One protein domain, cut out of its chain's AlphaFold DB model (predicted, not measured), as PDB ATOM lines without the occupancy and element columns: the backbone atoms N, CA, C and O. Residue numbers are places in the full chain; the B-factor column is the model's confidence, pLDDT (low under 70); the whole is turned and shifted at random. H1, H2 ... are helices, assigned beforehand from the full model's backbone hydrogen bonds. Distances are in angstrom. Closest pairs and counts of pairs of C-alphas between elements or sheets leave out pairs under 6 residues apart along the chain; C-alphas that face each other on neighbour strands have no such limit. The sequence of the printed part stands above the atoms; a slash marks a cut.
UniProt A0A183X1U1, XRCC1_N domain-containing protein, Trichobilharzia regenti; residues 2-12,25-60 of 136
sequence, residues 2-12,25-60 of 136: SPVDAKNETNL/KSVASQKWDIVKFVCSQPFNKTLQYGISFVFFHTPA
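What this domain is: This is residues 2 to 12 and 25 to 60 of the 136 residues of the protein "XRCC1_N domain-containing protein" of Trichobilharzia regenti (UniProt A0A183X1U1). There is little regular structure here: a long open loop of chain, residues 29 to 60, runs along the length of a rod, folds back near residues 43 to 47 and returns. The short helix H1 lies near this turn, and the still shorter H2 lies toward the other end, where residues 25 to 36 and 55 to 60 stand free. The printed part has 47 residues, with H1 then H2 and no named strand; the class is all helix, though named elements hold only 9 residues. It is extended, with a radius of gyration of the C-alphas of 15.3 A and spans of 40 by 19 by 18 A.

How they stand to each other: H1, residues 3 to 7, is apart from H2, residues 25 to 28. In H1 the O i to N i+4 pair is within hydrogen-bond range; H2 is too short for such a pair.

Where its parts are: H1 measures 6.4 A, from C-alpha 3 at (55.165, 48.846, -39.490). H2 measures 5.1 A and ends at C-alpha 28, (39.675, 24.161, -36.676).

The domain as a whole: The farthest C-alphas, of Thr 46 and Ala 60, are 41.8 A apart. The link from H1 to H2 runs across the cut; residues 13 to 24 are not printed, and C-alphas 12 and 25 are 29.3 A apart. Residue 60 alone is under pLDDT 70.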
ATOM      1  N   SER A   2      55.600  44.024 -40.269       82.62
ATOM      2  CA  SER A   2      55.807  45.041 -39.232       82.62
ATOM      3  C   SER A   2      55.572  46.443 -39.826       82.62
ATOM      4  O   SER A   2      55.633  46.603 -41.048       82.62
ATOM      5  N   PRO A   3      55.312  47.473 -39.001       81.19
ATOM      6  CA  PRO A   3      55.165  48.846 -39.490       81.19
ATOM      7  C   PRO A   3      56.405  49.360 -40.240       81.19
ATOM      8  O   PRO A   3      56.276  50.176 -41.147       81.19
ATOM      9  N   VAL A   4      57.598  48.877 -39.871       81.75
ATOM     10  CA  VAL A   4      58.868  49.239 -40.518       81.75
ATOM     11  C   VAL A   4      58.965  48.595 -41.901       81.75
ATOM     12  O   VAL A   4      59.267  49.288 -42.869       81.75
ATOM     13  N   ASP A   5      58.610  47.312 -42.018       81.94
ATOM     14  CA  ASP A   5      58.593  46.607 -43.311       81.94
ATOM     15  C   ASP A   5      57.613  47.264 -44.295       81.94
ATOM     16  O   ASP A   5      57.886  47.376 -45.485       81.94
ATOM     17  N   ALA A   6      56.468  47.735 -43.788       80.19
ATOM     18  CA  ALA A   6      55.437  48.386 -44.592       80.19
ATOM     19  C   ALA A   6      55.852  49.766 -45.133       80.19
ATOM     20  O   ALA A   6      55.396  50.163 -46.206       80.19
ATOM     21  N   LYS A   7      56.681  50.504 -44.381       81.31
ATOM     22  CA  LYS A   7      57.207  51.818 -44.787       81.31
ATOM     23  C   LYS A   7      58.383  51.699 -45.746       81.31
ATOM     24  O   LYS A   7      58.506  52.521 -46.642       81.31
ATOM     25  N   ASN A   8      59.220  50.684 -45.553       82.62
ATOM     26  CA  ASN A   8      60.427  50.478 -46.351       82.62
ATOM     27  C   ASN A   8      60.192  49.562 -47.563       82.62
ATOM     28  O   ASN A   8      61.141  49.239 -48.268       82.62
ATOM     29  N   GLU A   9      58.950  49.113 -47.776       78.88
ATOM     30  CA  GLU A   9      58.541  48.227 -48.878       78.88
ATOM     31  C   GLU A   9      59.340  46.914 -48.936       78.88
ATOM     32  O   GLU A   9      59.480  46.275 -49.980       78.88
ATOM     33  N   THR A  10      59.863  46.472 -47.793       79.75
ATOM     34  CA  THR A  10      60.677  45.262 -47.701       79.75
ATOM     35  C   THR A  10      59.801  44.049 -47.394       79.75
ATOM     36  O   THR A  10      58.819  44.130 -46.661       79.75
ATOM     37  N   ASN A  11      60.163  42.875 -47.921       79.56
ATOM     38  CA  ASN A  11      59.491  41.601 -47.617       79.56
ATOM     39  C   ASN A  11      57.979  41.554 -47.946       79.56
ATOM     40  O   ASN A  11      57.192  40.959 -47.202       79.56
ATOM     41  N   LEU A  12      57.568  42.134 -49.079       81.62
ATOM     42  CA  LEU A  12      56.173  42.128 -49.551       81.62
ATOM     43  C   LEU A  12      55.629  40.709 -49.820       81.62
ATOM     44  O   LEU A  12      54.480  40.419 -49.505       81.62
ATOM     45  N   LYS A  25      40.891  26.220 -31.779       87.06
ATOM     46  CA  LYS A  25      40.643  24.763 -31.738       87.06
ATOM     47  C   LYS A  25      39.186  24.370 -32.011       87.06
ATOM     48  O   LYS A  25      38.950  23.396 -32.712       87.06
ATOM     49  N   SER A  26      38.222  25.142 -31.504       87.38
ATOM     50  CA  SER A  26      36.784  24.891 -31.699       87.38
ATOM     51  C   SER A  26      36.315  25.070 -33.146       87.38
ATOM     52  O   SER A  26      35.333  24.454 -33.548       87.38
ATOM     53  N   VAL A  27      37.005  25.916 -33.911       86.88
ATOM     54  CA  VAL A  27      36.722  26.217 -35.319       86.88
ATOM     55  C   VAL A  27      37.511  25.256 -36.208       86.88
ATOM     56  O   VAL A  27      36.963  24.684 -37.140       86.88
ATOM     57  N   ALA A  28      38.782  25.008 -35.884       85.06
ATOM     58  CA  ALA A  28      39.675  24.161 -36.676       85.06
ATOM     59  C   ALA A  28      39.229  22.690 -36.761       85.06
ATOM     60  O   ALA A  28      39.535  22.023 -37.744       85.06
ATOM     61  N   SER A  29      38.504  22.180 -35.759       84.50
ATOM     62  CA  SER A  29      37.983  20.806 -35.764       84.50
ATOM     63  C   SER A  29      36.749  20.610 -36.651       84.50
ATOM     64  O   SER A  29      36.313  19.477 -36.845       84.50
ATOM     65  N   GLN A  30      36.136  21.692 -37.133       87.56
ATOM     66  CA  GLN A  30      34.926  21.637 -37.951       87.56
ATOM     67  C   GLN A  30      35.271  21.529 -39.439       87.56
ATOM     68  O   GLN A  30      36.348  21.933 -39.877       87.56
ATOM     69  N   LYS A  31      34.334  20.997 -40.230       88.88
ATOM     70  CA  LYS A  31      34.430  21.002 -41.691       88.88
ATOM     71  C   LYS A  31      33.932  22.347 -42.224       88.88
ATOM     72  O   LYS A  31      32.842  22.781 -41.863       88.88
ATOM     73  N   TRP A  32      34.714  22.969 -43.101       89.69
ATOM     74  CA  TRP A  32      34.402  24.259 -43.717       89.69
ATOM     75  C   TRP A  32      34.308  24.109 -45.231       89.69
ATOM     76  O   TRP A  32      35.225  23.571 -45.845       89.69
ATOM     77  N   ASP A  33      33.236  24.632 -45.821       89.50
ATOM     78  CA  ASP A  33      33.071  24.694 -47.281       89.50
ATOM     79  C   ASP A  33      33.318  26.115 -47.827       89.50
ATOM     80  O   ASP A  33      33.664  26.293 -48.992       89.50
ATOM     81  N   ILE A  34      33.180  27.143 -46.977       91.88
ATOM     82  CA  ILE A  34      33.384  28.551 -47.338       91.88
ATOM     83  C   ILE A  34      34.457  29.150 -46.437       91.88
ATOM     84  O   ILE A  34      34.352  29.113 -45.211       91.88
ATOM     85  N   VAL A  35      35.463  29.766 -47.057       92.31
ATOM     86  CA  VAL A  35      36.560  30.440 -46.360       92.31
ATOM     87  C   VAL A  35      36.615  31.898 -46.795       92.31
ATOM     88  O   VAL A  35      36.631  32.206 -47.986       92.31
ATOM     89  N   LYS A  36      36.658  32.810 -45.820       93.62
ATOM     90  CA  LYS A  36      36.804  34.248 -46.054       93.62
ATOM     91  C   LYS A  36      38.192  34.705 -45.629       93.62
ATOM     92  O   LYS A  36      38.566  34.559 -44.469       93.62
ATOM     93  N   PHE A  37      38.906  35.342 -46.548       92.62
ATOM     94  CA  PHE A  37      40.177  35.999 -46.262       92.62
ATOM     95  C   PHE A  37      39.962  37.499 -46.082       92.62
ATOM     96  O   PHE A  37      39.328  38.148 -46.913       92.62
ATOM     97  N   VAL A  38      40.487  38.051 -44.989       91.44
ATOM     98  CA  VAL A  38      40.495  39.495 -44.733       91.44
ATOM     99  C   VAL A  38      41.946  39.936 -44.629       91.44
ATOM    100  O   VAL A  38      42.640  39.595 -43.675       91.44
ATOM    101  N   CYS A  39      42.416  40.674 -45.631       88.31
ATOM    102  CA  CYS A  39      43.717  41.329 -45.604       88.31
ATOM    103  C   CYS A  39      43.540  42.788 -45.164       88.31
ATOM    104  O   CYS A  39      42.679  43.515 -45.659       88.31
ATOM    105  N   SER A  40      44.349  43.232 -44.206       87.62
ATOM    106  CA  SER A  40      44.332  44.614 -43.723       87.62
ATOM    107  C   SER A  40      45.758  45.109 -43.574       87.62
ATOM    108  O   SER A  40      46.578  44.452 -42.934       87.62
ATOM    109  N   GLN A  41      46.041  46.265 -44.170       86.69
ATOM    110  CA  GLN A  41      47.333  46.927 -44.078       86.69
ATOM    111  C   GLN A  41      47.115  48.400 -43.704       86.69
ATOM    112  O   GLN A  41      46.779  49.206 -44.567       86.69
ATOM    113  N   PRO A  42      47.274  48.776 -42.423       82.81
ATOM    114  CA  PRO A  42      46.973  50.136 -41.970       82.81
ATOM    115  C   PRO A  42      48.114  51.132 -42.230       82.81
ATOM    116  O   PRO A  42      47.891  52.339 -42.247       82.81
ATOM    117  N   PHE A  43      49.341  50.647 -42.435       80.69
ATOM    118  CA  PHE A  43      50.547  51.485 -42.416       80.69
ATOM    119  C   PHE A  43      50.891  52.137 -43.757       80.69
ATOM    120  O   PHE A  43      51.632  53.116 -43.779       80.69
ATOM    121  N   ASN A  44      50.380  51.603 -44.864       76.44
ATOM    122  CA  ASN A  44      50.680  52.103 -46.198       76.44
ATOM    123  C   ASN A  44      49.420  51.996 -47.067       76.44
ATOM    124  O   ASN A  44      48.962  50.894 -47.356       76.44
ATOM    125  N   LYS A  45      48.837  53.152 -47.416       79.12
ATOM    126  CA  LYS A  45      47.600  53.257 -48.212       79.12
ATOM    127  C   LYS A  45      47.864  53.427 -49.709       79.12
ATOM    128  O   LYS A  45      46.935  53.311 -50.498       79.12
ATOM    129  N   THR A  46      49.098  53.757 -50.087       81.00
ATOM    130  CA  THR A  46      49.481  54.032 -51.477       81.00
ATOM    131  C   THR A  46      49.891  52.769 -52.220       81.00
ATOM    132  O   THR A  46      49.746  52.709 -53.437       81.00
ATOM    133  N   LEU A  47      50.365  51.748 -51.504       81.44
ATOM    134  CA  LEU A  47      50.722  50.467 -52.100       81.44
ATOM    135  C   LEU A  47      49.517  49.537 -52.216       81.44
ATOM    136  O   LEU A  47      48.786  49.306 -51.251       81.44
ATOM    137  N   GLN A  48      49.364  48.941 -53.398       85.12
ATOM    138  CA  GLN A  48      48.432  47.843 -53.597       85.12
ATOM    139  C   GLN A  48      48.909  46.629 -52.796       85.12
ATOM    140  O   GLN A  48      50.062  46.212 -52.892       85.12
ATOM    141  N   TYR A  49      48.005  46.047 -52.018       88.62
ATOM    142  CA  TYR A  49      48.272  44.842 -51.247       88.62
ATOM    143  C   TYR A  49      47.230  43.772 -51.558       88.62
ATOM    144  O   TYR A  49      46.098  44.058 -51.948       88.62
ATOM    145  N   GLY A  50      47.621  42.515 -51.382       90.06
ATOM    146  CA  GLY A  50      46.782  41.373 -51.698       90.06
ATOM    147  C   GLY A  50      47.415  40.072 -51.233       90.06
ATOM    148  O   GLY A  50      48.426  40.070 -50.531       90.06
ATOM    149  N   ILE A  51      46.788  38.967 -51.615       92.38
ATOM    150  CA  ILE A  51      47.295  37.620 -51.373       92.38
ATOM    151  C   ILE A  51      47.700  37.048 -52.725       92.38
ATOM    152  O   ILE A  51      46.902  37.077 -53.658       92.38
ATOM    153  N   SER A  52      48.924  36.532 -52.829       92.06
ATOM    154  CA  SER A  52      49.413  35.946 -54.081       92.06
ATOM    155  C   SER A  52      48.861  34.541 -54.299       92.06
ATOM    156  O   SER A  52      48.388  34.217 -55.382       92.06
ATOM    157  N   PHE A  53      48.904  33.700 -53.265       93.75
ATOM    158  CA  PHE A  53      48.350  32.351 -53.299       93.75
ATOM    159  C   PHE A  53      47.931  31.901 -51.899       93.75
ATOM    160  O   PHE A  53      48.441  32.395 -50.890       93.75
ATOM    161  N   VAL A  54      47.015  30.937 -51.851       93.62
ATOM    162  CA  VAL A  54      46.625  30.228 -50.631       93.62
ATOM    163  C   VAL A  54      46.654  28.739 -50.928       93.62
ATOM    164  O   VAL A  54      46.154  28.304 -51.962       93.62
ATOM    165  N   PHE A  55      47.232  27.966 -50.013       92.38
ATOM    166  CA  PHE A  55      47.234  26.513 -50.078       92.38
ATOM    167  C   PHE A  55      46.565  25.942 -48.830       92.38
ATOM    168  O   PHE A  55      46.843  26.388 -47.714       92.38
ATOM    169  N   PHE A  56      45.687  24.959 -49.023       90.12
ATOM    170  CA  PHE A  56      45.021  24.255 -47.934       90.12
ATOM    171  C   PHE A  56      45.653  22.880 -47.757       90.12
ATOM    172  O   PHE A  56      45.674  22.071 -48.681       90.12
ATOM    173  N   HIS A  57      46.142  22.614 -46.550       88.38
ATOM    174  CA  HIS A  57      46.592  21.287 -46.162       88.38
ATOM    175  C   HIS A  57      45.430  20.548 -45.508       88.38
ATOM    176  O   HIS A  57      45.043  20.861 -44.382       88.38
ATOM    177  N   THR A  58      44.879  19.560 -46.205       82.81
ATOM    178  CA  THR A  58      43.962  18.606 -45.581       82.81
ATOM    179  C   THR A  58      44.801  17.637 -44.748       82.81
ATOM    180  O   THR A  58      45.774  17.090 -45.276       82.81
ATOM    181  N   PRO A  59      44.486  17.422 -43.458       75.06
ATOM    182  CA  PRO A  59      45.171  16.400 -42.681       75.06
ATOM    183  C   PRO A  59      44.966  15.060 -43.386       75.06
ATOM    184  O   PRO A  59      43.833  14.704 -43.708       75.06
ATOM    185  N   ALA A  60      46.060  14.347 -43.659       68.12
ATOM    186  CA  ALA A  60      45.990  13.019 -44.244       68.12
ATOM    187  C   ALA A  60      45.126  12.161 -43.318       68.12
ATOM    188  O   ALA A  60      45.525  11.841 -42.196       68.12
TER     189      ALA A  60